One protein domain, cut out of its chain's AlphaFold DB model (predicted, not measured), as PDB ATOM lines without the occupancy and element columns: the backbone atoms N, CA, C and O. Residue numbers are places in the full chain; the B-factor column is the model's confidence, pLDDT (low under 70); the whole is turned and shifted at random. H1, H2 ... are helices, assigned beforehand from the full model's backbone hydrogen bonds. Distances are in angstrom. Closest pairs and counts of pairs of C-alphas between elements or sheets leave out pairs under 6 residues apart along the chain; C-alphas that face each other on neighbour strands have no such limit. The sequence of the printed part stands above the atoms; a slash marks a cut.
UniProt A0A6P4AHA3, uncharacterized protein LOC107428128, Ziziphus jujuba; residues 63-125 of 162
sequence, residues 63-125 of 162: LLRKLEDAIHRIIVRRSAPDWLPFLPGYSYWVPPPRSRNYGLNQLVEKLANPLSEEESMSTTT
ATOM      1  N   LEU A  63     -21.800  14.560  -0.626       84.75
ATOM      2  CA  LEU A  63     -20.814  14.204   0.398       84.75
ATOM      3  C   LEU A  63     -19.516  13.653  -0.209       84.75
ATOM      4  O   LEU A  63     -18.425  14.049   0.210       84.75
ATOM      5  N   LEU A  64     -19.619  12.799  -1.231       83.75
ATOM      6  CA  LEU A  64     -18.459  12.257  -1.948       83.75
ATOM      7  C   LEU A  64     -17.684  13.358  -2.671       83.75
ATOM      8  O   LEU A  64     -16.454  13.331  -2.685       83.75
ATOM      9  N   ARG A  65     -18.382  14.368  -3.205       84.12
ATOM     10  CA  ARG A  65     -17.726  15.529  -3.817       84.12
ATOM     11  C   ARG A  65     -16.886  16.322  -2.825       84.12
ATOM     12  O   ARG A  65     -15.727  16.611  -3.107       84.12
ATOM     13  N   LYS A  66     -17.433  16.606  -1.642       88.12
ATOM     14  CA  LYS A  66     -16.695  17.298  -0.572       88.12
ATOM     15  C   LYS A  66     -15.483  16.494  -0.098       88.12
ATOM     16  O   LYS A  66     -14.444  17.082   0.196       88.12
ATOM     17  N   LEU A  67     -15.607  15.166  -0.023       89.31
ATOM     18  CA  LEU A  67     -14.496  14.279   0.321       89.31
ATOM     19  C   LEU A  67     -13.387  14.341  -0.736       89.31
ATOM     20  O   LEU A  67     -12.216  14.482  -0.386       89.31
ATOM     21  N   GLU A  68     -13.744  14.270  -2.016       87.56
ATOM     22  CA  GLU A  68     -12.781  14.354  -3.114       87.56
ATOM     23  C   GLU A  68     -12.025  15.688  -3.105       87.56
ATOM     24  O   GLU A  68     -10.797  15.703  -3.196       87.56
ATOM     25  N   ASP A  69     -12.732  16.799  -2.903       86.12
ATOM     26  CA  ASP A  69     -12.126  18.131  -2.832       86.12
ATOM     27  C   ASP A  69     -11.216  18.282  -1.599       86.12
ATOM     28  O   ASP A  69     -10.131  18.869  -1.679       86.12
ATOM     29  N   ALA A  70     -11.595  17.693  -0.459       88.69
ATOM     30  CA  ALA A  70     -10.747  17.652   0.731       88.69
ATOM     31  C   ALA A  70      -9.459  16.844   0.489       88.69
ATOM     32  O   ALA A  70      -8.371  17.292   0.864       88.69
ATOM     33  N   ILE A  71      -9.558  15.688  -0.179       87.00
ATOM     34  CA  ILE A  71      -8.406  14.862  -0.562       87.00
ATOM     35  C   ILE A  71      -7.507  15.625  -1.538       87.00
ATOM     36  O   ILE A  71      -6.296  15.677  -1.324       87.00
ATOM     37  N   HIS A  72      -8.074  16.287  -2.549       84.38
ATOM     38  CA  HIS A  72      -7.320  17.151  -3.459       84.38
ATOM     39  C   HIS A  72      -6.541  18.230  -2.704       84.38
ATOM     40  O   HIS A  72      -5.336  18.377  -2.908       84.38
ATOM     41  N   ARG A  73      -7.181  18.924  -1.756       84.38
ATOM     42  CA  ARG A  73      -6.518  19.937  -0.918       84.38
ATOM     43  C   ARG A  73      -5.397  19.348  -0.059       84.38
ATOM     44  O   ARG A  73      -4.421  20.034   0.244       84.38
ATOM     45  N   ILE A  74      -5.519  18.098   0.379       84.00
ATOM     46  CA  ILE A  74      -4.461  17.394   1.114       84.00
ATOM     47  C   ILE A  74      -3.301  17.031   0.177       84.00
ATOM     48  O   ILE A  74      -2.153  17.290   0.527       84.00
ATOM     49  N   ILE A  75      -3.582  16.490  -1.012       83.88
ATOM     50  CA  ILE A  75      -2.572  16.122  -2.016       83.88
ATOM     51  C   ILE A  75      -1.779  17.352  -2.459       83.88
ATOM     52  O   ILE A  75      -0.555  17.312  -2.433       83.88
ATOM     53  N   VAL A  76      -2.456  18.453  -2.797       81.50
ATOM     54  CA  VAL A  76      -1.817  19.712  -3.217       81.50
ATOM     55  C   VAL A  76      -0.921  20.282  -2.116       81.50
ATOM     56  O   VAL A  76       0.160  20.782  -2.402       81.50
ATOM     57  N   ARG A  77      -1.332  20.189  -0.845       75.31
ATOM     58  CA  ARG A  77      -0.502  20.656   0.278       75.31
ATOM     59  C   ARG A  77       0.672  19.727   0.589       75.31
ATOM     60  O   ARG A  77       1.690  20.200   1.069       75.31
ATOM     61  N   ARG A  78       0.530  18.421   0.348       72.62
ATOM     62  CA  ARG A  78       1.567  17.407   0.621       72.62
ATOM     63  C   ARG A  78       2.524  17.177  -0.551       72.62
ATOM     64  O   ARG A  78       3.539  16.517  -0.361       72.62
ATOM     65  N   SER A  79       2.199  17.657  -1.751       67.75
ATOM     66  CA  SER A  79       3.016  17.473  -2.957       67.75
ATOM     67  C   SER A  79       4.264  18.353  -2.989       67.75
ATOM     68  O   SER A  79       5.190  18.033  -3.729       67.75
ATOM     69  N   ALA A  80       4.322  19.415  -2.183       67.69
ATOM     70  CA  ALA A  80       5.558  20.122  -1.880       67.69
ATOM     71  C   ALA A  80       6.118  19.564  -0.565       67.69
ATOM     72  O   ALA A  80       5.646  19.927   0.511       67.69
ATOM     73  N   PRO A  81       7.067  18.626  -0.621       66.12
ATOM     74  CA  PRO A  81       7.676  18.120   0.584       66.12
ATOM     75  C   PRO A  81       8.608  19.144   1.235       66.12
ATOM     76  O   PRO A  81       9.457  19.735   0.572       66.12
ATOM     77  N   ASP A  82       8.557  19.223   2.562       59.81
ATOM     78  CA  ASP A  82       9.448  20.044   3.397       59.81
ATOM     79  C   ASP A  82      10.943  19.655   3.275       59.81
ATOM     80  O   ASP A  82      11.821  20.348   3.789       59.81
ATOM     81  N   TRP A  83      11.246  18.536   2.599       58.31
ATOM     82  CA  TRP A  83      12.596  18.087   2.244       58.31
ATOM     83  C   TRP A  83      13.125  18.663   0.924       58.31
ATOM     84  O   TRP A  83      14.247  18.333   0.536       58.31
ATOM     85  N   LEU A  84      12.369  19.528   0.240       56.41
ATOM     86  CA  LEU A  84      12.883  20.319  -0.872       56.41
ATOM     87  C   LEU A  84      13.375  21.673  -0.325       56.41
ATOM     88  O   LEU A  84      12.563  22.578  -0.121       56.41
ATOM     89  N   PRO A  85      14.680  21.858  -0.046       59.12
ATOM     90  CA  PRO A  85      15.193  23.195   0.208       59.12
ATOM     91  C   PRO A  85      14.884  24.059  -1.017       59.12
ATOM     92  O   PRO A  85      15.119  23.636  -2.149       59.12
ATOM     93  N   PHE A  86      14.331  25.252  -0.793       57.22
ATOM     94  CA  PHE A  86      14.079  26.245  -1.835       57.22
ATOM     95  C   PHE A  86      15.411  26.705  -2.447       57.22
ATOM     96  O   PHE A  86      15.961  27.740  -2.078       57.22
ATOM     97  N   LEU A  87      15.967  25.910  -3.362       57.50
ATOM     98  CA  LEU A  87      17.047  26.339  -4.235       57.50
ATOM     99  C   LEU A  87      16.420  27.157  -5.371       57.50
ATOM    100  O   LEU A  87      15.482  26.675  -6.017       57.50
ATOM    101  N   PRO A  88      16.926  28.367  -5.655       61.28
ATOM    102  CA  PRO A  88      16.480  29.125  -6.815       61.28
ATOM    103  C   PRO A  88      16.731  28.299  -8.087       61.28
ATOM    104  O   PRO A  88      17.872  27.954  -8.385       61.28
ATOM    105  N   GLY A  89      15.659  27.948  -8.809       60.94
ATOM    106  CA  GLY A  89      15.716  27.190 -10.071       60.94
ATOM    107  C   GLY A  89      15.043  25.809 -10.085       60.94
ATOM    108  O   GLY A  89      14.987  25.200 -11.149       60.94
ATOM    109  N   TYR A  90      14.498  25.312  -8.968       51.97
ATOM    110  CA  TYR A  90      13.761  24.037  -8.933       51.97
ATOM    111  C   TYR A  90      12.243  24.269  -8.848       51.97
ATOM    112  O   TYR A  90      11.738  24.773  -7.849       51.97
ATOM    113  N   SER A  91      11.498  23.888  -9.891       61.88
ATOM    114  CA  SER A  91      10.029  23.862  -9.885       61.88
ATOM    115  C   SER A  91       9.523  22.498  -9.405       61.88
ATOM    116  O   SER A  91       9.884  21.470  -9.982       61.88
ATOM    117  N   TYR A  92       8.677  22.479  -8.373       64.00
ATOM    118  CA  TYR A  92       8.021  21.258  -7.904       64.00
ATOM    119  C   TYR A  92       6.910  20.857  -8.879       64.00
ATOM    120  O   TYR A  92       6.117  21.685  -9.327       64.00
ATOM    121  N   TRP A  93       6.858  19.575  -9.230       66.56
ATOM    122  CA  TRP A  93       5.771  19.048 -10.042       66.56
ATOM    123  C   TRP A  93       4.551  18.829  -9.147       66.56
ATOM    124  O   TRP A  93       4.531  17.920  -8.317       66.56
ATOM    125  N   VAL A  94       3.532  19.675  -9.298       60.81
ATOM    126  CA  VAL A  94       2.204  19.400  -8.745       60.81
ATOM    127  C   VAL A  94       1.543  18.372  -9.654       60.81
ATOM    128  O   VAL A  94       1.420  18.640 -10.851       60.81
ATOM    129  N   PRO A  95       1.102  17.217  -9.127       64.31
ATOM    130  CA  PRO A  95       0.351  16.272  -9.927       64.31
ATOM    131  C   PRO A  95      -0.883  16.959 -10.520       64.31
ATOM    132  O   PRO A  95      -1.677  17.511  -9.752       64.31
ATOM    133  N   PRO A  96      -1.062  16.936 -11.854       69.75
ATOM    134  CA  PRO A  96      -2.275  17.426 -12.481       69.75
ATOM    135  C   PRO A  96      -3.486  16.736 -11.852       69.75
ATOM    136  O   PRO A  96      -3.385  15.547 -11.515       69.75
ATOM    137  N   PRO A  97      -4.623  17.436 -11.709       66.12
ATOM    138  CA  PRO A  97      -5.859  16.817 -11.259       66.12
ATOM    139  C   PRO A  97      -6.123  15.589 -12.132       66.12
ATOM    140  O   PRO A  97      -6.310  15.706 -13.344       66.12
ATOM    141  N   ARG A  98      -6.055  14.389 -11.545       68.44
ATOM    142  CA  ARG A  98      -6.377  13.173 -12.292       68.44
ATOM    143  C   ARG A  98      -7.876  13.234 -12.533       68.44
ATOM    144  O   ARG A  98      -8.645  13.122 -11.585       68.44
ATOM    145  N   SER A  99      -8.290  13.430 -13.780       60.41
ATOM    146  CA  SER A  99      -9.694  13.593 -14.188       60.41
ATOM    147  C   SER A  99     -10.512  12.296 -14.089       60.41
ATOM    148  O   SER A  99     -11.399  12.041 -14.901       60.41
ATOM    149  N   ARG A 100     -10.184  11.418 -13.142       62.69
ATOM    150  CA  ARG A 100     -10.842  10.135 -12.972       62.69
ATOM    151  C   ARG A 100     -10.873   9.793 -11.495       62.69
ATOM    152  O   ARG A 100      -9.843   9.518 -10.890       62.69
ATOM    153  N   ASN A 101     -12.088   9.875 -10.971       65.50
ATOM    154  CA  ASN A 101     -12.648   9.270  -9.773       65.50
ATOM    155  C   ASN A 101     -11.611   8.394  -9.052       65.50
ATOM    156  O   ASN A 101     -11.272   7.319  -9.547       65.50
ATOM    157  N   TYR A 102     -11.133   8.825  -7.881       67.62
ATOM    158  CA  TYR A 102     -10.077   8.160  -7.092       67.62
ATOM    159  C   TYR A 102     -10.456   6.762  -6.559       67.62
ATOM    160  O   TYR A 102      -9.842   6.274  -5.617       67.62
ATOM    161  N   GLY A 103     -11.499   6.126  -7.102       77.56
ATOM    162  CA  GLY A 103     -12.071   4.904  -6.545       77.56
ATOM    163  C   GLY A 103     -12.608   5.125  -5.131       77.56
ATOM    164  O   GLY A 103     -12.599   4.196  -4.332       77.56
ATOM    165  N   LEU A 104     -13.058   6.348  -4.802       81.50
ATOM    166  CA  LEU A 104     -13.447   6.716  -3.434       81.50
ATOM    167  C   LEU A 104     -14.539   5.809  -2.871       81.50
ATOM    168  O   LEU A 104     -14.512   5.516  -1.686       81.50
ATOM    169  N   ASN A 105     -15.445   5.314  -3.711       81.00
ATOM    170  CA  ASN A 105     -16.495   4.386  -3.289       81.00
ATOM    171  C   ASN A 105     -15.909   3.110  -2.668       81.00
ATOM    172  O   ASN A 105     -16.381   2.674  -1.626       81.00
ATOM    173  N   GLN A 106     -14.837   2.566  -3.250       81.69
ATOM    174  CA  GLN A 106     -14.149   1.389  -2.717       81.69
ATOM    175  C   GLN A 106     -13.418   1.715  -1.411       81.69
ATOM    176  O   GLN A 106     -13.371   0.890  -0.506       81.69
ATOM    177  N   LEU A 107     -12.863   2.925  -1.285       82.19
ATOM    178  CA  LEU A 107     -12.237   3.371  -0.039       82.19
ATOM    179  C   LEU A 107     -13.272   3.551   1.069       82.19
ATOM    180  O   LEU A 107     -13.043   3.104   2.183       82.19
ATOM    181  N   VAL A 108     -14.416   4.165   0.767       83.94
ATOM    182  CA  VAL A 108     -15.525   4.315   1.714       83.94
ATOM    183  C   VAL A 108     -16.049   2.945   2.132       83.94
ATOM    184  O   VAL A 108     -16.235   2.719   3.318       83.94
ATOM    185  N   GLU A 109     -16.211   2.011   1.196       84.12
ATOM    186  CA  GLU A 109     -16.599   0.629   1.494       84.12
ATOM    187  C   GLU A 109     -15.577  -0.070   2.407       84.12
ATOM    188  O   GLU A 109     -15.951  -0.708   3.390       84.12
ATOM    189  N   LYS A 110     -14.277   0.098   2.139       80.94
ATOM    190  CA  LYS A 110     -13.203  -0.455   2.979       80.94
ATOM    191  C   LYS A 110     -13.139   0.187   4.364       80.94
ATOM    192  O   LYS A 110     -12.843  -0.516   5.319       80.94
ATOM    193  N   LEU A 111     -13.436   1.481   4.475       80.50
ATOM    194  CA  LEU A 111     -13.475   2.216   5.743       80.50
ATOM    195  C   LEU A 111     -14.758   1.964   6.546       80.50
ATOM    196  O   LEU A 111     -14.747   2.102   7.764       80.50
ATOM    197  N   ALA A 112     -15.864   1.633   5.878       83.62
ATOM    198  CA  ALA A 112     -17.123   1.277   6.524       83.62
ATOM    199  C   ALA A 112     -17.077  -0.128   7.141       83.62
ATOM    200  O   ALA A 112     -17.858  -0.430   8.043       83.62
ATOM    201  N   ASN A 113     -16.165  -0.982   6.671       84.62
ATOM    202  CA  ASN A 113     -15.896  -2.265   7.297       84.62
ATOM    203  C   ASN A 113     -15.084  -2.054   8.589       84.62
ATOM    204  O   ASN A 113     -14.093  -1.320   8.551       84.62
ATOM    205  N   PRO A 114     -15.450  -2.684   9.724       81.00
ATOM    206  CA  PRO A 114     -14.618  -2.639  10.920       81.00
ATOM    207  C   PRO A 114     -13.207  -3.128  10.577       81.00
ATOM    208  O   PRO A 114     -13.040  -4.209  10.009       81.00
ATOM    209  N   LEU A 115     -12.211  -2.294  10.881       79.38
ATOM    210  CA  LEU A 115     -10.804  -2.613  10.653       79.38
ATOM    211  C   LEU A 115     -10.433  -3.871  11.438       79.38
ATOM    212  O   LEU A 115     -10.885  -4.053  12.572       79.38
ATOM    213  N   SER A 116      -9.583  -4.717  10.853       85.75
ATOM    214  CA  SER A 116      -8.964  -5.814  11.601       85.75
ATOM    215  C   SER A 116      -8.195  -5.250  12.805       85.75
ATOM    216  O   SER A 116      -7.768  -4.087  12.810       85.75
ATOM    217  N   GLU A 117      -7.999  -6.065  13.841       85.50
ATOM    218  CA  GLU A 117      -7.200  -5.688  15.013       85.50
ATOM    219  C   GLU A 117      -5.811  -5.192  14.581       85.50
ATOM    220  O   GLU A 117      -5.356  -4.131  15.004       85.50
ATOM    221  N   GLU A 118      -5.175  -5.891  13.642       82.75
ATOM    222  CA  GLU A 118      -3.847  -5.541  13.127       82.75
ATOM    223  C   GLU A 118      -3.820  -4.210  12.351       82.75
ATOM    224  O   GLU A 118      -2.900  -3.403  12.518       82.75
ATOM    225  N   GLU A 119      -4.850  -3.936  11.547       83.31
ATOM    226  CA  GLU A 119      -4.995  -2.688  10.795       83.31
ATOM    227  C   GLU A 119      -5.240  -1.519  11.747       83.31
ATOM    228  O   GLU A 119      -4.655  -0.449  11.585       83.31
ATOM    229  N   SER A 120      -6.037  -1.743  12.790       85.88
ATOM    230  CA  SER A 120      -6.274  -0.763  13.847       85.88
ATOM    231  C   SER A 120      -4.961  -0.383  14.526       85.88
ATOM    232  O   SER A 120      -4.637   0.803  14.634       85.88
ATOM    233  N   MET A 121      -4.140  -1.376  14.882       84.25
ATOM    234  CA  MET A 121      -2.825  -1.140  15.477       84.25
ATOM    235  C   MET A 121      -1.893  -0.381  14.526       84.25
ATOM    236  O   MET A 121      -1.168   0.508  14.977       84.25
ATOM    237  N   SER A 122      -1.966  -0.631  13.211       83.12
ATOM    238  CA  SER A 122      -1.169   0.084  12.199       83.12
ATOM    239  C   SER A 122      -1.390   1.601  12.199       83.12
ATOM    240  O   SER A 122      -0.465   2.358  11.898       83.12
ATOM    241  N   THR A 123      -2.581   2.058  12.604       83.69
ATOM    242  CA  THR A 123      -2.931   3.486  12.648       83.69
ATOM    243  C   THR A 123      -2.463   4.206  13.915       83.69
ATOM    244  O   THR A 123      -2.460   5.436  13.953       83.69
ATOM    245  N   THR A 124      -2.022   3.472  14.942       85.75
ATOM    246  CA  THR A 124      -1.613   4.054  16.236       85.75
ATOM    247  C   THR A 124      -0.327   4.878  16.151       85.75
ATOM    248  O   THR A 124      -0.083   5.741  16.992       85.75
ATOM    249  N   THR A 125       0.509   4.626  15.139       81.81
ATOM    250  CA  THR A 125       1.837   5.230  15.007       81.81
ATOM    251  C   THR A 125       2.072   5.719  13.580       81.81
ATOM    252  O   THR A 125       1.769   5.033  12.612       81.81
TER     253      THR A 125
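Overview. This is residues 63 to 125 of the 162 residues of the protein "uncharacterized protein LOC107428128" of Ziziphus jujuba (UniProt A0A6P4AHA3). What is the shape? H1 leads into a long loop that swings out, with residues 85 to 90 sticking out, and folds back to H2; H3 lies in a free end, residues 109 to 125. What builds it? The 63 printed residues hold H1, H2 and H3 in that order, class all helix, with under half in named elements. How spread? It is only just extended, close to loose: radius of gyration of the C-alphas 16.2 A, spans 48 by 30 by 15 A.

Arrangement. Which helices come near? H1, residues 63 to 78, and H2, residues 104 to 112, are close but not clearly touching, about perpendicular at 82 degrees; their closest C-alphas, Leu 64 and Leu 104, are 7.6 A apart. And the last? H3, residues 117 to 122, is apart from both. Their backbones? In H1, H2 and H3 every O i to N i+4 pair is within hydrogen-bond range.

Along the chain. Where does H1 begin? At C-alpha 63, (-20.814, 14.204, 0.398), running 22.6 A. The others? H2 spans 11.9 A and H3 8.8 A, ending at (-1.169, 0.084, 12.199).

Size, cuts and confidence. Which links? Without a cut, H1 to H2 is long and H2 to H3 tight. Low confidence? Residues 79 to 102 have pLDDT under 70.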